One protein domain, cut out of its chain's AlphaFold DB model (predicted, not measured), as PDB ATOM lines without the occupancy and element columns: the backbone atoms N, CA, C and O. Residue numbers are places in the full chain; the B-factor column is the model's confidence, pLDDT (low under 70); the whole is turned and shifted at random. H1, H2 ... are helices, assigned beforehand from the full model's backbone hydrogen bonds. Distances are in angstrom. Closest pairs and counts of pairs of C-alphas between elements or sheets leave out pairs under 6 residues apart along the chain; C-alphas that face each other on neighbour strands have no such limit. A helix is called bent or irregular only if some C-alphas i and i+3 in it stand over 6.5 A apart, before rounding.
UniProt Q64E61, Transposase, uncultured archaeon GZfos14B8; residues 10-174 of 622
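What this domain is: This is residues 10 to 174 of the 622 residues of the protein "Transposase" of uncultured archaeon GZfos14B8 (UniProt Q64E61). An elongated helical body in which the two longest helices, H2 and H9, run the same way, while a cluster of shorter helices, H4, H6 and H7, packs round H5 towards one end of the long axis. H1 and H10 pack on H2 towards the other end, H8 lies at the edge of the cluster, and H3 sits between H2 and H7. The printed part has 165 residues with ten named helices, H1 to H10 in order, and no named strand, an all helix domain. It is compact, with a radius of gyration of the C-alphas of 16.4 A and spans of 51 by 34 by 25 A.

How they stand to each other: H2, residues 24 to 47, has a kink of 28 degrees near residue 31. H9, residues 139 to 155, touches it at a shallow tilt of 15 degrees, the same way, the closest C-alphas being those of Val 24 and Glu 139 at 6.9 A. H1, residues 10 to 18, touches residues 30 to 34 of H2 alone, Ile 18 to Trp 30 at 6.2 A between C-alphas. H10, residues 164 to 174, is about perpendicular to H2 at 85 degrees and touches its residues 39 to 44 alone, closest at the C-alphas of Val 40 and Val 167, 6.4 A apart. The hub is H5, residues 84 to 96; it touches H2 about perpendicular at 81 degrees, Phe 31 to Leu 96 being closest at 5.2 A between C-alphas. H4, residues 66 to 74, touches H5 with the C-alphas of Ile 67 and Lys 85 closest at 5.3 A. H6, residues 101 to 110, touches H5 at Ala 94 and Val 101, with C-alphas 5.5 A apart. H7, residues 112 to 119, touches H5 at Thr 86 and Cys 119, with C-alphas 5.1 A apart. H3, residues 55 to 60, only just touches H7, with 3 pairs of C-alphas within 8 A, Arg 60 and Ile 117 closest at 6.5 A. H8, residues 127 to 137, is close to H5 but not clearly touching, at 6.4 A between the C-alphas of Ile 87 and Ile 130. Every O i to N i+4 pair is within hydrogen-bond range in H1, H3, H5, H6, H7, H8 and H9, against 18 of 20 in H2, 3 of 5 in H4 and 5 of 7 in H10.

Where its parts are: From first to last C-alpha H2 measures 35.2 A, H9 24.4 A and H5 18.2 A. H2 and H4 are irregular: C-alphas 25 and 28 are 7.3 A apart, C-alphas 70 and 73 7.2 A. C-alpha 10 is at (495.245, 714.701, 334.786) and C-alpha 174 at (487.713, 696.967, 328.896).

The domain as a whole: The C-alphas of Arg 77 and Asn 165 are the two farthest apart, at 52.5 A. The printed part has no cut, and no link is long. The mean pLDDT of the printed part is 74.5; 62 residues are under 70, among them residues 10 to 33, 94 to 100 and 156 to 174.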
ATOM      1  N   TRP A  10     496.132 714.588 335.940       53.28
ATOM      2  CA  TRP A  10     495.245 714.701 334.786       53.28
ATOM      3  C   TRP A  10     493.851 714.128 335.028       53.28
ATOM      4  O   TRP A  10     492.885 714.666 334.491       53.28
ATOM      5  N   TYR A  11     493.737 713.075 335.836       58.22
ATOM      6  CA  TYR A  11     492.456 712.489 336.175       58.22
ATOM      7  C   TYR A  11     491.646 713.513 336.960       58.22
ATOM      8  O   TYR A  11     490.550 713.846 336.531       58.22
ATOM      9  N   LYS A  12     492.250 714.168 337.965       62.22
ATOM     10  CA  LYS A  12     491.652 715.321 338.668       62.22
ATOM     11  C   LYS A  12     491.186 716.435 337.726       62.22
ATOM     12  O   LYS A  12     490.124 717.003 337.955       62.22
ATOM     13  N   ASN A  13     491.926 716.711 336.652       58.25
ATOM     14  CA  ASN A  13     491.509 717.700 335.657       58.25
ATOM     15  C   ASN A  13     490.281 717.235 334.857       58.25
ATOM     16  O   ASN A  13     489.350 718.018 334.684       58.25
ATOM     17  N   ILE A  14     490.217 715.963 334.436       59.25
ATOM     18  CA  ILE A  14     488.991 715.404 333.838       59.25
ATOM     19  C   ILE A  14     487.830 715.511 334.826       59.25
ATOM     20  O   ILE A  14     486.745 715.935 334.438       59.25
ATOM     21  N   LEU A  15     488.067 715.183 336.100       64.25
ATOM     22  CA  LEU A  15     487.056 715.295 337.144       64.25
ATOM     23  C   LEU A  15     486.558 716.744 337.295       64.25
ATOM     24  O   LEU A  15     485.352 716.959 337.394       64.25
ATOM     25  N   SER A  16     487.452 717.739 337.235       64.88
ATOM     26  CA  SER A  16     487.072 719.157 337.283       64.88
ATOM     27  C   SER A  16     486.312 719.627 336.039       64.88
ATOM     28  O   SER A  16     485.333 720.355 336.164       64.88
ATOM     29  N   GLU A  17     486.704 719.168 334.848       62.56
ATOM     30  CA  GLU A  17     486.072 719.548 333.576       62.56
ATOM     31  C   GLU A  17     484.687 718.915 333.413       62.56
ATOM     32  O   GLU A  17     483.788 719.486 332.800       62.56
ATOM     33  N   ILE A  18     484.493 717.726 333.981       65.50
ATOM     34  CA  ILE A  18     483.179 717.101 334.060       65.50
ATOM     35  C   ILE A  18     482.237 717.926 334.968       65.50
ATOM     36  O   ILE A  18     481.026 717.937 334.755       65.50
ATOM     37  N   GLY A  19     482.763 718.665 335.945       61.41
ATOM     38  CA  GLY A  19     481.962 719.540 336.803       61.41
ATOM     39  C   GLY A  19     481.509 720.853 336.150       61.41
ATOM     40  O   GLY A  19     480.609 721.495 336.681       61.41
ATOM     41  N   SER A  20     482.092 721.260 335.014       60.53
ATOM     42  CA  SER A  20     482.031 722.645 334.517       60.53
ATOM     43  C   SER A  20     481.287 722.840 333.187       60.53
ATOM     44  O   SER A  20     481.582 723.790 332.473       60.53
ATOM     45  N   VAL A  21     480.367 721.949 332.800       65.06
ATOM     46  CA  VAL A  21     479.587 722.139 331.556       65.06
ATOM     47  C   VAL A  21     478.691 723.364 331.666       65.06
ATOM     48  O   VAL A  21     477.789 723.393 332.499       65.06
ATOM     49  N   GLU A  22     478.897 724.341 330.789       64.56
ATOM     50  CA  GLU A  22     478.094 725.570 330.760       64.56
ATOM     51  C   GLU A  22     477.120 725.610 329.570       64.56
ATOM     52  O   GLU A  22     476.100 726.302 329.641       64.56
ATOM     53  N   ASP A  23     477.383 724.831 328.508       64.25
ATOM     54  CA  ASP A  23     476.627 724.855 327.248       64.25
ATOM     55  C   ASP A  23     476.393 723.457 326.625       64.25
ATOM     56  O   ASP A  23     477.159 722.509 326.803       64.25
ATOM     57  N   VAL A  24     475.319 723.335 325.841       58.84
ATOM     58  CA  VAL A  24     474.877 722.126 325.129       58.84
ATOM     59  C   VAL A  24     475.850 721.679 324.054       58.84
ATOM     60  O   VAL A  24     475.975 720.475 323.823       58.84
ATOM     61  N   SER A  25     476.575 722.610 323.434       50.12
ATOM     62  CA  SER A  25     477.622 722.287 322.458       50.12
ATOM     63  C   SER A  25     478.739 721.406 323.043       50.12
ATOM     64  O   SER A  25     479.373 720.646 322.311       50.12
ATOM     65  N   GLN A  26     478.919 721.429 324.367       56.78
ATOM     66  CA  GLN A  26     479.945 720.680 325.092       56.78
ATOM     67  C   GLN A  26     479.480 719.282 325.528       56.78
ATOM     68  O   GLN A  26     480.298 718.455 325.945       56.78
ATOM     69  N   LEU A  27     478.175 718.986 325.444       61.97
ATOM     70  CA  LEU A  27     477.592 717.789 326.057       61.97
ATOM     71  C   LEU A  27     478.117 716.481 325.463       61.97
ATOM     72  O   LEU A  27     478.328 715.535 326.212       61.97
ATOM     73  N   SER A  28     478.351 716.401 324.152       53.28
ATOM     74  CA  SER A  28     478.856 715.172 323.515       53.28
ATOM     75  C   SER A  28     480.239 714.786 324.051       53.28
ATOM     76  O   SER A  28     480.457 713.661 324.502       53.28
ATOM     77  N   VAL A  29     481.154 715.755 324.079       52.66
ATOM     78  CA  VAL A  29     482.515 715.609 324.611       52.66
ATOM     79  C   VAL A  29     482.473 715.292 326.098       52.66
ATOM     80  O   VAL A  29     483.213 714.440 326.590       52.66
ATOM     81  N   TRP A  30     481.586 715.964 326.823       67.62
ATOM     82  CA  TRP A  30     481.395 715.747 328.241       67.62
ATOM     83  C   TRP A  30     480.903 714.331 328.566       67.62
ATOM     84  O   TRP A  30     481.486 713.661 329.418       67.62
ATOM     85  N   PHE A  31     479.896 713.827 327.849       61.75
ATOM     86  CA  PHE A  31     479.413 712.457 328.020       61.75
ATOM     87  C   PHE A  31     480.493 711.425 327.694       61.75
ATOM     88  O   PHE A  31     480.607 710.430 328.410       61.75
ATOM     89  N   ALA A  32     481.330 711.670 326.682       55.75
ATOM     90  CA  ALA A  32     482.470 710.807 326.381       55.75
ATOM     91  C   ALA A  32     483.479 710.757 327.548       55.75
ATOM     92  O   ALA A  32     483.908 709.671 327.951       55.75
ATOM     93  N   LYS A  33     483.798 711.909 328.161       64.56
ATOM     94  CA  LYS A  33     484.641 711.981 329.373       64.56
ATOM     95  C   LYS A  33     484.006 711.245 330.554       64.56
ATOM     96  O   LYS A  33     484.690 710.529 331.283       64.56
ATOM     97  N   LEU A  34     482.696 711.375 330.733       70.69
ATOM     98  CA  LEU A  34     481.981 710.716 331.821       70.69
ATOM     99  C   LEU A  34     481.922 709.191 331.640       70.69
ATOM    100  O   LEU A  34     482.183 708.450 332.589       70.69
ATOM    101  N   GLN A  35     481.657 708.703 330.424       66.81
ATOM    102  CA  GLN A  35     481.743 707.273 330.099       66.81
ATOM    103  C   GLN A  35     483.120 706.700 330.450       66.81
ATOM    104  O   GLN A  35     483.213 705.591 330.985       66.81
ATOM    105  N   TYR A  36     484.171 707.461 330.143       66.44
ATOM    106  CA  TYR A  36     485.551 707.098 330.428       66.44
ATOM    107  C   TYR A  36     485.796 706.946 331.936       66.44
ATOM    108  O   TYR A  36     486.273 705.900 332.383       66.44
ATOM    109  N   VAL A  37     485.397 707.942 332.732       70.44
ATOM    110  CA  VAL A  37     485.535 707.914 334.197       70.44
ATOM    111  C   VAL A  37     484.785 706.727 334.807       70.44
ATOM    112  O   VAL A  37     485.358 705.981 335.602       70.44
ATOM    113  N   ILE A  38     483.546 706.483 334.367       73.94
ATOM    114  CA  ILE A  38     482.724 705.351 334.822       73.94
ATOM    115  C   ILE A  38     483.400 704.008 334.525       73.94
ATOM    116  O   ILE A  38     483.384 703.108 335.365       73.94
ATOM    117  N   ALA A  39     483.973 703.847 333.329       69.75
ATOM    118  CA  ALA A  39     484.629 702.603 332.940       69.75
ATOM    119  C   ALA A  39     485.835 702.303 333.840       69.75
ATOM    120  O   ALA A  39     485.934 701.200 334.377       69.75
ATOM    121  N   VAL A  40     486.707 703.293 334.059       69.62
ATOM    122  CA  VAL A  40     487.877 703.161 334.941       69.62
ATOM    123  C   VAL A  40     487.446 702.796 336.363       69.62
ATOM    124  O   VAL A  40     487.967 701.840 336.942       69.62
ATOM    125  N   ALA A  41     486.450 703.492 336.903       72.50
ATOM    126  CA  ALA A  41     486.003 703.282 338.273       72.50
ATOM    127  C   ALA A  41     485.370 701.905 338.515       72.50
ATOM    128  O   ALA A  41     485.646 701.270 339.528       72.50
ATOM    129  N   ILE A  42     484.582 701.384 337.572       74.06
ATOM    130  CA  ILE A  42     484.004 700.036 337.702       74.06
ATOM    131  C   ILE A  42     485.100 698.969 337.767       74.06
ATOM    132  O   ILE A  42     484.984 697.999 338.516       74.06
ATOM    133  N   VAL A  43     486.170 699.115 336.981       72.38
ATOM    134  CA  VAL A  43     487.306 698.186 337.050       72.38
ATOM    135  C   VAL A  43     487.989 698.302 338.408       72.38
ATOM    136  O   VAL A  43     488.373 697.278 338.980       72.38
ATOM    137  N   TRP A  44     488.143 699.526 338.915       76.00
ATOM    138  CA  TRP A  44     488.771 699.786 340.209       76.00
ATOM    139  C   TRP A  44     488.010 699.079 341.328       76.00
ATOM    140  O   TRP A  44     488.567 698.228 342.021       76.00
ATOM    141  N   GLU A  45     486.705 699.319 341.400       77.19
ATOM    142  CA  GLU A  45     485.792 698.679 342.345       77.19
ATOM    143  C   GLU A  45     485.830 697.147 342.234       77.19
ATOM    144  O   GLU A  45     485.973 696.449 343.237       77.19
ATOM    145  N   LYS A  46     485.781 696.584 341.015       77.94
ATOM    146  CA  LYS A  46     485.872 695.124 340.814       77.94
ATOM    147  C   LYS A  46     487.153 694.530 341.402       77.94
ATOM    148  O   LYS A  46     487.111 693.416 341.920       77.94
ATOM    149  N   LYS A  47     488.282 695.231 341.283       75.56
ATOM    150  CA  LYS A  47     489.584 694.741 341.749       75.56
ATOM    151  C   LYS A  47     489.796 694.897 343.243       75.56
ATOM    152  O   LYS A  47     490.389 694.007 343.843       75.56
ATOM    153  N   ASN A  48     489.308 695.988 343.814       78.00
ATOM    154  CA  ASN A  48     489.509 696.308 345.223       78.00
ATOM    155  C   ASN A  48     488.348 695.830 346.110       78.00
ATOM    156  O   ASN A  48     488.252 696.206 347.271       78.00
ATOM    157  N   GLY A  49     487.462 694.979 345.578       78.06
ATOM    158  CA  GLY A  49     486.348 694.407 346.338       78.06
ATOM    159  C   GLY A  49     485.210 695.392 346.625       78.06
ATOM    160  O   GLY A  49     484.364 695.105 347.467       78.06
ATOM    161  N   GLY A  50     485.168 696.513 345.906       78.25
ATOM    162  CA  GLY A  50     484.171 697.563 346.040       78.25
ATOM    163  C   GLY A  50     482.740 697.118 345.710       78.25
ATOM    164  O   GLY A  50     482.493 696.040 345.148       78.25
ATOM    165  N   LYS A  51     481.766 697.945 346.101       78.88
ATOM    166  CA  LYS A  51     480.331 697.639 345.982       78.88
ATOM    167  C   LYS A  51     479.815 697.843 344.559       78.88
ATOM    168  O   LYS A  51     478.872 697.158 344.167       78.88
ATOM    169  N   ILE A  52     480.416 698.726 343.759       81.00
ATOM    170  CA  ILE A  52     479.900 699.095 342.432       81.00
ATOM    171  C   ILE A  52     480.659 698.338 341.337       81.00
ATOM    172  O   ILE A  52     481.607 698.820 340.729       81.00
ATOM    173  N   LYS A  53     480.211 697.113 341.044       77.56
ATOM    174  CA  LYS A  53     480.907 696.210 340.102       77.56
ATOM    175  C   LYS A  53     480.385 696.266 338.668       77.56
ATOM    176  O   LYS A  53     480.878 695.545 337.801       77.56
ATOM    177  N   SER A  54     479.372 697.079 338.383       76.94
ATOM    178  CA  SER A  54     478.821 697.225 337.033       76.94
ATOM    179  C   SER A  54     478.156 698.582 336.835       76.94
ATOM    180  O   SER A  54     477.756 699.236 337.798       76.94
ATOM    181  N   ARG A  55     477.967 698.963 335.566       75.81
ATOM    182  CA  ARG A  55     477.218 700.169 335.185       75.81
ATOM    183  C   ARG A  55     475.801 700.150 335.760       75.81
ATOM    184  O   ARG A  55     475.355 701.142 336.313       75.81
ATOM    185  N   ALA A  56     475.121 699.005 335.708       75.31
ATOM    186  CA  ALA A  56     473.777 698.865 336.263       75.31
ATOM    187  C   ALA A  56     473.735 699.100 337.784       75.31
ATOM    188  O   ALA A  56     472.803 699.731 338.275       75.31
ATOM    189  N   MET A  57     474.744 698.627 338.525       79.25
ATOM    190  CA  MET A  57     474.843 698.875 339.969       79.25
ATOM    191  C   MET A  57     475.101 700.351 340.271       79.25
ATOM    192  O   MET A  57     474.441 700.900 341.145       79.25
ATOM    193  N   LEU A  58     475.999 700.991 339.514       82.31
ATOM    194  CA  LEU A  58     476.264 702.425 339.630       82.31
ATOM    195  C   LEU A  58     474.982 703.232 339.406       82.31
ATOM    196  O   LEU A  58     474.613 704.061 340.225       82.31
ATOM    197  N   PHE A  59     474.274 702.957 338.311       82.81
ATOM    198  CA  PHE A  59     473.090 703.724 337.937       82.81
ATOM    199  C   PHE A  59     471.909 703.517 338.883       82.81
ATOM    200  O   PHE A  59     471.151 704.455 339.104       82.81
ATOM    201  N   ARG A  60     471.774 702.334 339.497       83.38
ATOM    202  CA  ARG A  60     470.784 702.102 340.561       83.38
ATOM    203  C   ARG A  60     471.098 702.851 341.855       83.38
ATOM    204  O   ARG A  60     470.180 703.093 342.626       83.38
ATOM    205  N   ALA A  61     472.362 703.184 342.099       83.25
ATOM    206  CA  ALA A  61     472.775 703.923 343.286       83.25
ATOM    207  C   ALA A  61     472.535 705.439 343.167       83.25
ATOM    208  O   ALA A  61     472.660 706.146 344.164       83.25
ATOM    209  N   LEU A  62     472.185 705.948 341.977       85.38
ATOM    210  CA  LEU A  62     471.943 707.375 341.773       85.38
ATOM    211  C   LEU A  62     470.615 707.811 342.407       85.38
ATOM    212  O   LEU A  62     469.538 707.315 342.065       85.38
ATOM    213  N   SER A  63     470.692 708.813 343.277       87.06
ATOM    214  CA  SER A  63     469.545 709.581 343.746       87.06
ATOM    215  C   SER A  63     469.020 710.458 342.614       87.06
ATOM    216  O   SER A  63     469.716 711.309 342.060       87.06
ATOM    217  N   THR A  64     467.766 710.239 342.242       88.44
ATOM    218  CA  THR A  64     467.157 710.837 341.045       88.44
ATOM    219  C   THR A  64     465.899 711.643 341.359       88.44
ATOM    220  O   THR A  64     465.355 712.298 340.473       88.44
ATOM    221  N   ASP A  65     465.447 711.639 342.613       85.56
ATOM    222  CA  ASP A  65     464.175 712.252 343.009       85.56
ATOM    223  C   ASP A  65     464.241 713.780 343.016       85.56
ATOM    224  O   ASP A  65     463.273 714.434 342.626       85.56
ATOM    225  N   PHE A  66     465.430 714.342 343.270       90.31
ATOM    226  CA  PHE A  66     465.696 715.781 343.160       90.31
ATOM    227  C   PHE A  66     465.303 716.359 341.790       90.31
ATOM    228  O   PHE A  66     464.997 717.545 341.679       90.31
ATOM    229  N   ILE A  67     465.315 715.537 340.730       90.31
ATOM    230  CA  ILE A  67     464.974 715.973 339.374       90.31
ATOM    231  C   ILE A  67     463.506 716.388 339.303       90.31
ATOM    232  O   ILE A  67     463.186 717.385 338.660       90.31
ATOM    233  N   ASN A  68     462.610 715.644 339.953       87.31
ATOM    234  CA  ASN A  68     461.190 715.977 339.934       87.31
ATOM    235  C   ASN A  68     460.934 717.300 340.656       87.31
ATOM    236  O   ASN A  68     460.250 718.157 340.097       87.31
ATOM    237  N   ASP A  69     461.544 717.502 341.824       86.38
ATOM    238  CA  ASP A  69     461.413 718.742 342.595       86.38
ATOM    239  C   ASP A  69     461.982 719.945 341.842       86.38
ATOM    240  O   ASP A  69     461.325 720.980 341.721       86.38
ATOM    241  N   TYR A  70     463.169 719.785 341.252       88.50
ATOM    242  CA  TYR A  70     463.823 720.836 340.479       88.50
ATOM    243  C   TYR A  70     463.043 721.206 339.209       88.50
ATOM    244  O   TYR A  70     462.979 722.373 338.821       88.50
ATOM    245  N   MET A  71     462.416 720.219 338.561       86.56
ATOM    246  CA  MET A  71     461.642 720.430 337.339       86.56
ATOM    247  C   MET A  71     460.193 720.864 337.603       86.56
ATOM    248  O   MET A  71     459.553 721.394 336.693       86.56
ATOM    249  N   ARG A  72     459.677 720.716 338.832       78.50
ATOM    250  CA  ARG A  72     458.290 721.034 339.223       78.50
ATOM    251  C   ARG A  72     457.819 722.438 338.809       78.50
ATOM    252  O   ARG A  72     456.728 722.531 338.246       78.50
ATOM    253  N   PRO A  73     458.612 723.521 338.963       74.81
ATOM    254  CA  PRO A  73     458.188 724.870 338.570       74.81
ATOM    255  C   PRO A  73     457.978 725.053 337.058       74.81
ATOM    256  O   PRO A  73     457.406 726.052 336.626       74.81
ATOM    257  N   CYS A  74     458.443 724.111 336.230       71.62
ATOM    258  CA  CYS A  74     458.308 724.168 334.773       71.62
ATOM    259  C   CYS A  74     456.912 723.751 334.286       71.62
ATOM    260  O   CYS A  74     456.598 723.925 333.105       71.62
ATOM    261  N   TYR A  75     456.080 723.184 335.165       65.94
ATOM    262  CA  TYR A  75     454.822 722.553 334.786       65.94
ATOM    263  C   TYR A  75     453.653 723.122 335.586       65.94
ATOM    264  O   TYR A  75     453.526 722.899 336.781       65.94
ATOM    265  N   LYS A  76     452.750 723.832 334.894       54.47
ATOM    266  CA  LYS A  76     451.469 724.303 335.459       54.47
ATOM    267  C   LYS A  76     450.399 723.198 335.557       54.47
ATOM    268  O   LYS A  76     449.343 723.426 336.135       54.47
ATOM    269  N   ARG A  77     450.640 722.025 334.959       56.72
ATOM    270  CA  ARG A  77     449.802 720.814 335.023       56.72
ATOM    271  C   ARG A  77     450.713 719.590 335.060       56.72
ATOM    272  O   ARG A  77     451.705 719.572 334.332       56.72
ATOM    273  N   GLU A  78     450.366 718.589 335.863       55.12
ATOM    274  CA  GLU A  78     451.060 717.297 335.873       55.12
ATOM    275  C   GLU A  78     450.976 716.634 334.491       55.12
ATOM    276  O   GLU A  78     449.922 716.620 333.843       55.12
ATOM    277  N   TRP A  79     452.112 716.126 334.003       57.09
ATOM    278  CA  TRP A  79     452.137 715.256 332.829       57.09
ATOM    279  C   TRP A  79     451.412 713.964 333.182       57.09
ATOM    280  O   TRP A  79     451.657 713.392 334.237       57.09
ATOM    281  N   ARG A  80     450.496 713.526 332.315       59.16
ATOM    282  CA  ARG A  80     449.518 712.498 332.687       59.16
ATOM    283  C   ARG A  80     450.076 711.075 332.766       59.16
ATOM    284  O   ARG A  80     449.471 710.272 333.458       59.16
ATOM    285  N   ASP A  81     451.226 710.790 332.145       73.06
ATOM    286  CA  ASP A  81     451.670 709.398 331.980       73.06
ATOM    287  C   ASP A  81     453.083 709.089 332.506       73.06
ATOM    288  O   ASP A  81     453.412 707.919 332.634       73.06
ATOM    289  N   TYR A  82     453.944 710.074 332.792       80.62
ATOM    290  CA  TYR A  82     455.322 709.841 333.268       80.62
ATOM    291  C   TYR A  82     455.916 711.075 333.962       80.62
ATOM    292  O   TYR A  82     455.499 712.214 333.736       80.62
ATOM    293  N   SER A  83     456.941 710.847 334.783       86.62
ATOM    294  CA  SER A  83     457.639 711.869 335.562       86.62
ATOM    295  C   SER A  83     458.668 712.669 334.749       86.62
ATOM    296  O   SER A  83     459.196 712.224 333.724       86.62
ATOM    297  N   SER A  84     459.015 713.863 335.245       87.12
ATOM    298  CA  SER A  84     460.080 714.689 334.649       87.12
ATOM    299  C   SER A  84     461.446 714.012 334.762       87.12
ATOM    300  O   SER A  84     462.242 714.050 333.822       87.12
ATOM    301  N   LYS A  85     461.679 713.329 335.888       90.25
ATOM    302  CA  LYS A  85     462.816 712.437 336.132       90.25
ATOM    303  C   LYS A  85     463.031 711.455 334.984       90.25
ATOM    304  O   LYS A  85     464.140 711.390 334.463       90.25
ATOM    305  N   THR A  86     461.986 710.758 334.539       90.75
ATOM    306  CA  THR A  86     462.095 709.769 333.456       90.75
ATOM    307  C   THR A  86     462.619 710.378 332.158       90.75
ATOM    308  O   THR A  86     463.537 709.826 331.551       90.75
ATOM    309  N   ILE A  87     462.114 711.543 331.738       90.00
ATOM    310  CA  ILE A  87     462.613 712.188 330.511       90.00
ATOM    311  C   ILE A  87     464.064 712.647 330.677       90.00
ATOM    312  O   ILE A  87     464.877 712.423 329.778       90.00
ATOM    313  N   VAL A  88     464.413 713.260 331.809       91.19
ATOM    314  CA  VAL A  88     465.789 713.715 332.069       91.19
ATOM    315  C   VAL A  88     466.763 712.540 332.060       91.19
ATOM    316  O   VAL A  88     467.808 712.636 331.420       91.19
ATOM    317  N   LEU A  89     466.408 711.415 332.687       91.56
ATOM    318  CA  LEU A  89     467.227 710.205 332.668       91.56
ATOM    319  C   LEU A  89     467.372 709.654 331.251       91.56
ATOM    320  O   LEU A  89     468.486 709.355 330.840       91.56
ATOM    321  N   ILE A  90     466.303 709.589 330.455       89.31
ATOM    322  CA  ILE A  90     466.403 709.156 329.052       89.31
ATOM    323  C   ILE A  90     467.372 710.047 328.267       89.31
ATOM    324  O   ILE A  90     468.170 709.539 327.484       89.31
ATOM    325  N   LEU A  91     467.336 711.364 328.471       87.69
ATOM    326  CA  LEU A  91     468.258 712.285 327.808       87.69
ATOM    327  C   LEU A  91     469.699 712.117 328.285       87.69
ATOM    328  O   LEU A  91     470.610 712.111 327.457       87.69
ATOM    329  N   PHE A  92     469.890 711.934 329.589       86.75
ATOM    330  CA  PHE A  92     471.190 711.661 330.184       86.75
ATOM    331  C   PHE A  92     471.785 710.360 329.636       86.75
ATOM    332  O   PHE A  92     472.908 710.354 329.149       86.75
ATOM    333  N   PHE A  93     471.016 709.269 329.632       79.56
ATOM    334  CA  PHE A  93     471.459 707.968 329.132       79.56
ATOM    335  C   PHE A  93     471.631 707.933 327.615       79.56
ATOM    336  O   PHE A  93     472.528 707.251 327.132       79.56
ATOM    337  N   ALA A  94     470.835 708.685 326.851       66.38
ATOM    338  CA  ALA A  94     471.050 708.818 325.413       66.38
ATOM    339  C   ALA A  94     472.418 709.452 325.117       66.38
ATOM    340  O   ALA A  94     473.152 708.939 324.276       66.38
ATOM    341  N   GLY A  95     472.786 710.504 325.859       59.81
ATOM    342  CA  GLY A  95     474.123 711.093 325.796       59.81
ATOM    343  C   GLY A  95     475.205 710.137 326.299       59.81
ATOM    344  O   GLY A  95     476.194 709.893 325.614       59.81
ATOM    345  N   LEU A  96     474.983 709.504 327.453       64.19
ATOM    346  CA  LEU A  96     475.932 708.575 328.068       64.19
ATOM    347  C   LEU A  96     476.116 707.273 327.283       64.19
ATOM    348  O   LEU A  96     477.086 706.570 327.524       64.19
ATOM    349  N   PHE A  97     475.230 706.922 326.358       60.69
ATOM    350  CA  PHE A  97     475.404 705.784 325.449       60.69
ATOM    351  C   PHE A  97     475.726 706.207 324.017       60.69
ATOM    352  O   PHE A  97     475.823 705.342 323.153       60.69
ATOM    353  N   ASP A  98     475.896 707.510 323.780       55.16
ATOM    354  CA  ASP A  98     476.142 708.090 322.461       55.16
ATOM    355  C   ASP A  98     475.156 707.574 321.394       55.16
ATOM    356  O   ASP A  98     475.517 707.072 320.329       55.16
ATOM    357  N   CYS A  99     473.859 707.629 321.710       49.66
ATOM    358  CA  CYS A  99     472.799 707.149 320.825       49.66
ATOM    359  C   CYS A  99     471.680 708.179 320.659       49.66
ATOM    360  O   CYS A  99     471.454 709.047 321.508       49.66
ATOM    361  N   LYS A 100     470.928 708.092 319.550       63.09
ATOM    362  CA  LYS A 100     469.760 708.966 319.394       63.09
ATOM    363  C   LYS A 100     468.691 708.531 320.384       63.09
ATOM    364  O   LYS A 100     468.396 707.349 320.526       63.09
ATOM    365  N   VAL A 101     468.012 709.514 320.967       74.25
ATOM    366  CA  VAL A 101     466.883 709.303 321.885       74.25
ATOM    367  C   VAL A 101     465.857 708.316 321.322       74.25
ATOM    368  O   VAL A 101     465.390 707.443 322.042       74.25
ATOM    369  N   LYS A 102     465.523 708.410 320.027       73.44
ATOM    370  CA  LYS A 102     464.565 707.498 319.383       73.44
ATOM    371  C   LYS A 102     465.001 706.026 319.453       73.44
ATOM    372  O   LYS A 102     464.155 705.160 319.652       73.44
ATOM    373  N   ASP A 103     466.305 705.775 319.344       64.06
ATOM    374  CA  ASP A 103     466.896 704.436 319.364       64.06
ATOM    375  C   ASP A 103     466.858 703.892 320.795       64.06
ATOM    376  O   ASP A 103     466.405 702.772 321.029       64.06
ATOM    377  N   LEU A 104     467.224 704.729 321.775       66.94
ATOM    378  CA  LEU A 104     467.124 704.381 323.191       66.94
ATOM    379  C   LEU A 104     465.678 704.059 323.590       66.94
ATOM    380  O   LEU A 104     465.430 703.062 324.256       66.94
ATOM    381  N   LEU A 105     464.701 704.852 323.145       80.94
ATOM    382  CA  LEU A 105     463.289 704.576 323.413       80.94
ATOM    383  C   LEU A 105     462.834 703.237 322.817       80.94
ATOM    384  O   LEU A 105     462.085 702.507 323.463       80.94
ATOM    385  N   ALA A 106     463.259 702.902 321.594       75.75
ATOM    386  CA  ALA A 106     462.957 701.605 320.986       75.75
ATOM    387  C   ALA A 106     463.583 700.450 321.785       75.75
ATOM    388  O   ALA A 106     462.912 699.451 322.053       75.75
ATOM    389  N   PHE A 107     464.824 700.625 322.242       75.12
ATOM    390  CA  PHE A 107     465.510 699.673 323.109       75.12
ATOM    391  C   PHE A 107     464.786 699.466 324.446       75.12
ATOM    392  O   PHE A 107     464.533 698.325 324.827       75.12
ATOM    393  N   LEU A 108     464.377 700.539 325.132       78.75
ATOM    394  CA  LEU A 108     463.683 700.451 326.424       78.75
ATOM    395  C   LEU A 108     462.320 699.753 326.321       78.75
ATOM    396  O   LEU A 108     461.888 699.117 327.275       78.75
ATOM    397  N   ARG A 109     461.648 699.813 325.164       87.00
ATOM    398  CA  ARG A 109     460.408 699.045 324.937       87.00
ATOM    399  C   ARG A 109     460.653 697.538 324.864       87.00
ATOM    400  O   ARG A 109     459.786 696.770 325.266       87.00
ATOM    401  N   LYS A 110     461.816 697.125 324.354       78.31
ATOM    402  CA  LYS A 110     462.202 695.714 324.201       78.31
ATOM    403  C   LYS A 110     462.914 695.168 325.450       78.31
ATOM    404  O   LYS A 110     462.806 693.983 325.744       78.31
ATOM    405  N   ASN A 111     463.630 696.012 326.199       78.50
ATOM    406  CA  ASN A 111     464.487 695.601 327.311       78.50
ATOM    407  C   ASN A 111     463.929 696.041 328.677       78.50
ATOM    408  O   ASN A 111     464.170 697.158 329.140       78.50
ATOM    409  N   GLN A 112     463.229 695.125 329.353       84.25
ATOM    410  CA  GLN A 112     462.598 695.396 330.653       84.25
ATOM    411  C   GLN A 112     463.601 695.723 331.770       84.25
ATOM    412  O   GLN A 112     463.300 696.525 332.653       84.25
ATOM    413  N   PHE A 113     464.813 695.160 331.721       79.69
ATOM    414  CA  PHE A 113     465.847 695.422 332.722       79.69
ATOM    415  C   PHE A 113     466.288 696.891 332.710       79.69
ATOM    416  O   PHE A 113     466.262 697.562 333.743       79.69
ATOM    417  N   TRP A 114     466.642 697.419 331.536       79.81
ATOM    418  CA  TRP A 114     467.047 698.819 331.396       79.81
ATOM    419  C   TRP A 114     465.870 699.788 331.497       79.81
ATOM    420  O   TRP A 114     466.044 700.880 332.036       79.81
ATOM    421  N   LYS A 115     464.663 699.379 331.080       87.88
ATOM    422  CA  LYS A 115     463.430 700.131 331.351       87.88
ATOM    423  C   LYS A 115     463.234 700.346 332.845       87.88
ATOM    424  O   LYS A 115     462.958 701.464 333.260       87.88
ATOM    425  N   CYS A 116     463.406 699.301 333.654       86.50
ATOM    426  CA  CYS A 116     463.280 699.399 335.105       86.50
ATOM    427  C   CYS A 116     464.324 700.356 335.704       86.50
ATOM    428  O   CYS A 116     463.983 701.167 336.558       86.50
ATOM    429  N   ILE A 117     465.567 700.326 335.215       80.62
ATOM    430  CA  ILE A 117     466.632 701.224 335.695       80.62
ATOM    431  C   ILE A 117     466.368 702.689 335.317       80.62
ATOM    432  O   ILE A 117     466.576 703.574 336.139       80.62
ATOM    433  N   ILE A 118     465.939 702.956 334.079       84.25
ATOM    434  CA  ILE A 118     465.876 704.322 333.529       84.25
ATOM    435  C   ILE A 118     464.505 704.972 333.747       84.25
ATOM    436  O   ILE A 118     464.432 706.159 334.053       84.25
ATOM    437  N   CYS A 119     463.422 704.211 333.583       88.81
ATOM    438  CA  CYS A 119     462.048 704.706 333.677       88.81
ATOM    439  C   CYS A 119     461.351 704.294 334.982       88.81
ATOM    440  O   CYS A 119     460.289 704.821 335.294       88.81
ATOM    441  N   GLY A 120     461.891 703.336 335.743       87.38
ATOM    442  CA  GLY A 120     461.208 702.810 336.927       87.38
ATOM    443  C   GLY A 120     459.833 702.233 336.576       87.38
ATOM    444  O   GLY A 120     459.709 701.389 335.679       87.38
ATOM    445  N   SER A 121     458.793 702.703 337.267       88.19
ATOM    446  CA  SER A 121     457.390 702.367 336.996       88.19
ATOM    447  C   SER A 121     456.831 703.049 335.747       88.19
ATOM    448  O   SER A 121     455.938 702.487 335.117       88.19
ATOM    449  N   ASP A 122     457.386 704.188 335.330       89.75
ATOM    450  CA  ASP A 122     456.827 704.993 334.243       89.75
ATOM    451  C   ASP A 122     456.835 704.235 332.902       89.75
ATOM    452  O   ASP A 122     457.764 703.463 332.623       89.75
ATOM    453  N   PRO A 123     455.828 704.433 332.037       91.38
ATOM    454  CA  PRO A 123     455.861 703.965 330.660       91.38
ATOM    455  C   PRO A 123     456.968 704.671 329.864       91.38
ATOM    456  O   PRO A 123     457.378 705.790 330.167       91.38
ATOM    457  N   VAL A 124     457.443 704.019 328.799       91.62
ATOM    458  CA  VAL A 124     458.465 704.591 327.909       91.62
ATOM    459  C   VAL A 124     457.843 705.731 327.073       91.62
ATOM    460  O   VAL A 124     456.965 705.443 326.251       91.62
ATOM    461  N   PRO A 125     458.303 706.995 327.209       91.06
ATOM    462  CA  PRO A 125     457.702 708.149 326.532       91.06
ATOM    463  C   PRO A 125     457.746 708.069 324.999       91.06
ATOM    464  O   PRO A 125     458.566 707.354 324.403       91.06
ATOM    465  N   ARG A 126     456.888 708.842 324.321       88.75
ATOM    466  CA  ARG A 126     456.945 708.974 322.857       88.75
ATOM    467  C   ARG A 126     458.054 709.959 322.460       88.75
ATOM    468  O   ARG A 126     458.340 710.896 323.203       88.75
ATOM    469  N   PRO A 127     458.667 709.825 321.267       85.75
ATOM    470  CA  PRO A 127     459.681 710.779 320.807       85.75
ATOM    471  C   PRO A 127     459.196 712.240 320.790       85.75
ATOM    472  O   PRO A 127     459.948 713.143 321.153       85.75
ATOM    473  N   SER A 128     457.929 712.466 320.423       84.00
ATOM    474  CA  SER A 128     457.276 713.785 320.430       84.00
ATOM    475  C   SER A 128     457.282 714.442 321.807       84.00
ATOM    476  O   SER A 128     457.442 715.657 321.927       84.00
ATOM    477  N   ASP A 129     457.132 713.635 322.850       86.12
ATOM    478  CA  ASP A 129     457.033 714.102 324.223       86.12
ATOM    479  C   ASP A 129     458.370 714.624 324.726       86.12
ATOM    480  O   ASP A 129     458.439 715.684 325.343       86.12
ATOM    481  N   ILE A 130     459.452 713.929 324.370       86.81
ATOM    482  CA  ILE A 130     460.810 714.347 324.710       86.81
ATOM    483  C   ILE A 130     461.171 715.656 324.007       86.81
ATOM    484  O   ILE A 130     461.728 716.558 324.635       86.81
ATOM    485  N   SER A 131     460.821 715.799 322.727       82.75
ATOM    486  CA  SER A 131     461.030 717.052 321.989       82.75
ATOM    487  C   SER A 131     460.261 718.217 322.622       82.75
ATOM    488  O   SER A 131     460.812 719.303 322.814       82.75
ATOM    489  N   ASN A 132     459.005 717.988 323.012       83.25
ATOM    490  CA  ASN A 132     458.186 718.992 323.690       83.25
ATOM    491  C   ASN A 132     458.726 719.358 325.075       83.25
ATOM    492  O   ASN A 132     458.715 720.535 325.443       83.25
ATOM    493  N   PHE A 133     459.216 718.373 325.826       85.94
ATOM    494  CA  PHE A 133     459.837 718.572 327.128       85.94
ATOM    495  C   PHE A 133     461.087 719.446 327.022       85.94
ATOM    496  O   PHE A 133     461.171 720.465 327.708       85.94
ATOM    497  N   LYS A 134     462.014 719.108 326.111       82.25
ATOM    498  CA  LYS A 134     463.240 719.888 325.866       82.25
ATOM    499  C   LYS A 134     462.934 721.358 325.591       82.25
ATOM    500  O   LYS A 134     463.509 722.234 326.230       82.25
ATOM    501  N   ARG A 135     461.972 721.615 324.698       81.12
ATOM    502  CA  ARG A 135     461.549 722.972 324.325       81.12
ATOM    503  C   ARG A 135     460.993 723.777 325.507       81.12
ATOM    504  O   ARG A 135     461.167 724.986 325.540       81.12
ATOM    505  N   ARG A 136     460.309 723.130 326.457       81.56
ATOM    506  CA  ARG A 136     459.670 723.803 327.605       81.56
ATOM    507  C   ARG A 136     460.617 724.066 328.772       81.56
ATOM    508  O   ARG A 136     460.485 725.084 329.440       81.56
ATOM    509  N   VAL A 137     461.521 723.133 329.048       81.31
ATOM    510  CA  VAL A 137     462.416 723.199 330.214       81.31
ATOM    511  C   VAL A 137     463.605 724.117 329.957       81.31
ATOM    512  O   VAL A 137     464.054 724.806 330.874       81.31
ATOM    513  N   GLY A 138     464.079 724.152 328.710       78.31
ATOM    514  CA  GLY A 138     465.296 724.857 328.343       78.31
ATOM    515  C   GLY A 138     466.556 724.093 328.752       78.31
ATOM    516  O   GLY A 138     466.556 723.215 329.616       78.31
ATOM    517  N   GLU A 139     467.658 724.429 328.099       79.56
ATOM    518  CA  GLU A 139     468.897 723.656 328.161       79.56
ATOM    519  C   GLU A 139     469.632 723.786 329.503       79.56
ATOM    520  O   GLU A 139     470.125 722.794 330.034       79.56
ATOM    521  N   LYS A 140     469.605 724.973 330.120       82.88
ATOM    522  CA  LYS A 140     470.279 725.244 331.405       82.88
ATOM    523  C   LYS A 140     469.837 724.309 332.534       82.88
ATOM    524  O   LYS A 140     470.657 723.838 333.314       82.88
ATOM    525  N   ARG A 141     468.538 724.010 332.613       86.38
ATOM    526  CA  ARG A 141     467.987 723.112 333.641       86.38
ATOM    527  C   ARG A 141     468.387 721.655 333.408       86.38
ATOM    528  O   ARG A 141     468.613 720.928 334.369       86.38
ATOM    529  N   LEU A 142     468.495 721.233 332.145       86.56
ATOM    530  CA  LEU A 142     468.995 719.900 331.802       86.56
ATOM    531  C   LEU A 142     470.469 719.753 332.188       86.56
ATOM    532  O   LEU A 142     470.824 718.757 332.814       86.56
ATOM    533  N   ILE A 143     471.291 720.760 331.876       84.88
ATOM    534  CA  ILE A 143     472.711 720.800 332.249       84.88
ATOM    535  C   ILE A 143     472.871 720.674 333.766       84.88
ATOM    536  O   ILE A 143     473.624 719.815 334.217       84.88
ATOM    537  N   TYR A 144     472.096 721.429 334.552       88.00
ATOM    538  CA  TYR A 144     472.119 721.320 336.015       88.00
ATOM    539  C   TYR A 144     471.829 719.892 336.502       88.00
ATOM    540  O   TYR A 144     472.569 719.340 337.317       88.00
ATOM    541  N   CYS A 145     470.778 719.248 335.981       88.62
ATOM    542  CA  CYS A 145     470.469 717.868 336.357       88.62
ATOM    543  C   CYS A 145     471.581 716.890 335.960       88.62
ATOM    544  O   CYS A 145     471.887 715.976 336.723       88.62
ATOM    545  N   PHE A 146     472.198 717.076 334.795       88.69
ATOM    546  CA  PHE A 146     473.313 716.247 334.344       88.69
ATOM    547  C   PHE A 146     474.550 716.427 335.232       88.69
ATOM    548  O   PHE A 146     475.161 715.430 335.622       88.69
ATOM    549  N   GLN A 147     474.878 717.662 335.623       84.19
ATOM    550  CA  GLN A 147     475.949 717.958 336.578       84.19
ATOM    551  C   GLN A 147     475.682 717.313 337.941       84.19
ATOM    552  O   GLN A 147     476.568 716.666 338.488       84.19
ATOM    553  N   ALA A 148     474.454 717.409 338.458       87.31
ATOM    554  CA  ALA A 148     474.082 716.811 339.738       87.31
ATOM    555  C   ALA A 148     474.173 715.272 339.721       87.31
ATOM    556  O   ALA A 148     474.755 714.681 340.631       87.31
ATOM    557  N   LEU A 149     473.666 714.616 338.669       87.44
ATOM    558  CA  LEU A 149     473.825 713.164 338.482       87.44
ATOM    559  C   LEU A 149     475.297 712.772 338.396       87.44
ATOM    560  O   LEU A 149     475.714 711.743 338.923       87.44
ATOM    561  N   THR A 150     476.098 713.614 337.760       82.50
ATOM    562  CA  THR A 150     477.521 713.360 337.615       82.50
ATOM    563  C   THR A 150     478.272 713.543 338.917       82.50
ATOM    564  O   THR A 150     479.074 712.687 339.255       82.50
ATOM    565  N   GLY A 151     477.964 714.569 339.709       81.19
ATOM    566  CA  GLY A 151     478.512 714.723 341.057       81.19
ATOM    567  C   GLY A 151     478.267 713.483 341.923       81.19
ATOM    568  O   GLY A 151     479.160 713.057 342.649       81.19
ATOM    569  N   GLN A 152     477.108 712.834 341.776       84.75
ATOM    570  CA  GLN A 152     476.828 711.564 342.451       84.75
ATOM    571  C   GLN A 152     477.663 710.403 341.906       84.75
ATOM    572  O   GLN A 152     478.253 709.668 342.691       84.75
ATOM    573  N   ILE A 153     477.761 710.259 340.576       79.00
ATOM    574  CA  ILE A 153     478.644 709.266 339.933       79.00
ATOM    575  C   ILE A 153     480.071 709.415 340.466       79.00
ATOM    576  O   ILE A 153     480.709 708.428 340.808       79.00
ATOM    577  N   MET A 154     480.537 710.653 340.581       75.12
ATOM    578  CA  MET A 154     481.866 710.998 341.056       75.12
ATOM    579  C   MET A 154     482.044 710.710 342.553       75.12
ATOM    580  O   MET A 154     483.071 710.183 342.960       75.12
ATOM    581  N   GLY A 155     481.032 710.992 343.375       76.00
ATOM    582  CA  GLY A 155     481.042 710.677 344.806       76.00
ATOM    583  C   GLY A 155     480.971 709.177 345.118       76.00
ATOM    584  O   GLY A 155     481.281 708.766 346.231       76.00
ATOM    585  N   CYS A 156     480.584 708.346 344.148       69.06
ATOM    586  CA  CYS A 156     480.571 706.888 344.268       69.06
ATOM    587  C   CYS A 156     481.944 706.226 344.045       69.06
ATOM    588  O   CYS A 156     482.009 704.997 343.996       69.06
ATOM    589  N   MET A 157     483.019 706.994 343.846       69.25
ATOM    590  CA  MET A 157     484.309 706.480 343.385       69.25
ATOM    591  C   MET A 157     485.454 707.012 344.259       69.25
ATOM    592  O   MET A 157     485.575 708.220 344.452       69.25
ATOM    593  N   ASP A 158     486.325 706.124 344.752       67.25
ATOM    594  CA  ASP A 158     487.567 706.534 345.422       67.25
ATOM    595  C   ASP A 158     488.661 706.802 344.386       67.25
ATOM    596  O   ASP A 158     489.493 705.961 344.038       67.25
ATOM    597  N   PHE A 159     488.599 708.001 343.823       65.19
ATOM    598  CA  PHE A 159     489.524 708.436 342.792       65.19
ATOM    599  C   PHE A 159     490.920 708.756 343.320       65.19
ATOM    600  O   PHE A 159     491.845 708.864 342.512       65.19
ATOM    601  N   GLU A 160     491.092 708.929 344.635       63.88
ATOM    602  CA  GLU A 160     492.371 709.339 345.219       63.88
ATOM    603  C   GLU A 160     493.453 708.258 345.081       63.88
ATOM    604  O   GLU A 160     494.648 708.578 345.021       63.88
ATOM    605  N   GLU A 161     493.024 707.002 344.946       67.81
ATOM    606  CA  GLU A 161     493.880 705.821 344.844       67.81
ATOM    607  C   GLU A 161     494.145 705.345 343.402       67.81
ATOM    608  O   GLU A 161     494.995 704.478 343.187       67.81
ATOM    609  N   ILE A 162     493.468 705.918 342.397       67.25
ATOM    610  CA  ILE A 162     493.636 705.521 340.991       67.25
ATOM    611  C   ILE A 162     494.892 706.179 340.398       67.25
ATOM    612  O   ILE A 162     494.953 707.399 340.215       67.25
ATOM    613  N   ASP A 163     495.886 705.359 340.049       64.81
ATOM    614  CA  ASP A 163     497.129 705.792 339.403       64.81
ATOM    615  C   ASP A 163     497.104 705.645 337.864       64.81
ATOM    616  O   ASP A 163     496.247 704.974 337.276       64.81
ATOM    617  N   ASP A 164     498.085 706.267 337.191       59.50
ATOM    618  CA  ASP A 164     498.264 706.206 335.726       59.50
ATOM    619  C   ASP A 164     498.312 704.756 335.207       59.50
ATOM    620  O   ASP A 164     497.860 704.452 334.099       59.50
ATOM    621  N   ASN A 165     498.825 703.835 336.024       59.06
ATOM    622  CA  ASN A 165     499.011 702.430 335.671       59.06
ATOM    623  C   ASN A 165     497.725 701.661 335.619       59.06
ATOM    624  O   ASN A 165     497.502 700.855 334.708       59.06
ATOM    625  N   PHE A 166     496.889 701.895 336.617       67.56
ATOM    626  CA  PHE A 166     495.576 701.326 336.672       67.56
ATOM    627  C   PHE A 166     494.795 701.722 335.424       67.56
ATOM    628  O   PHE A 166     494.272 700.844 334.729       67.56
ATOM    629  N   VAL A 167     494.818 703.013 335.098       64.25
ATOM    630  CA  VAL A 167     494.142 703.572 333.934       64.25
ATOM    631  C   VAL A 167     494.673 702.963 332.637       64.25
ATOM    632  O   VAL A 167     493.910 702.321 331.916       64.25
ATOM    633  N   LEU A 168     495.973 703.086 332.350       58.66
ATOM    634  CA  LEU A 168     496.569 702.623 331.089       58.66
ATOM    635  C   LEU A 168     496.360 701.119 330.858       58.66
ATOM    636  O   LEU A 168     496.043 700.687 329.748       58.66
ATOM    637  N   LYS A 169     496.509 700.308 331.911       60.66
ATOM    638  CA  LYS A 169     496.439 698.843 331.825       60.66
ATOM    639  C   LYS A 169     495.014 698.309 331.700       60.66
ATOM    640  O   LYS A 169     494.823 697.262 331.081       60.66
ATOM    641  N   HIS A 170     494.031 698.967 332.312       61.44
ATOM    642  CA  HIS A 170     492.658 698.455 332.357       61.44
ATOM    643  C   HIS A 170     491.728 699.134 331.364       61.44
ATOM    644  O   HIS A 170     490.816 698.468 330.877       61.44
ATOM    645  N   PHE A 171     492.016 700.373 330.958       55.72
ATOM    646  CA  PHE A 171     491.385 700.982 329.788       55.72
ATOM    647  C   PHE A 171     491.585 700.090 328.557       55.72
ATOM    648  O   PHE A 171     490.628 699.664 327.920       55.72
ATOM    649  N   ALA A 172     492.832 699.679 328.325       50.56
ATOM    650  CA  ALA A 172     493.233 698.687 327.334       50.56
ATOM    651  C   ALA A 172     492.473 697.356 327.395       50.56
ATOM    652  O   ALA A 172     492.384 696.667 326.391       50.56
ATOM    653  N   LYS A 173     491.971 696.949 328.566       50.41
ATOM    654  CA  LYS A 173     491.327 695.645 328.770       50.41
ATOM    655  C   LYS A 173     489.814 695.713 328.562       50.41
ATOM    656  O   LYS A 173     489.270 694.841 327.901       50.41
ATOM    657  N   GLU A 174     489.157 696.745 329.087       48.44
ATOM    658  CA  GLU A 174     487.713 696.967 328.896       48.44
ATOM    659  C   GLU A 174     487.401 697.479 327.485       48.44
ATOM    660  O   GLU A 174     486.396 697.096 326.895       48.44
TER     661      GLU A 174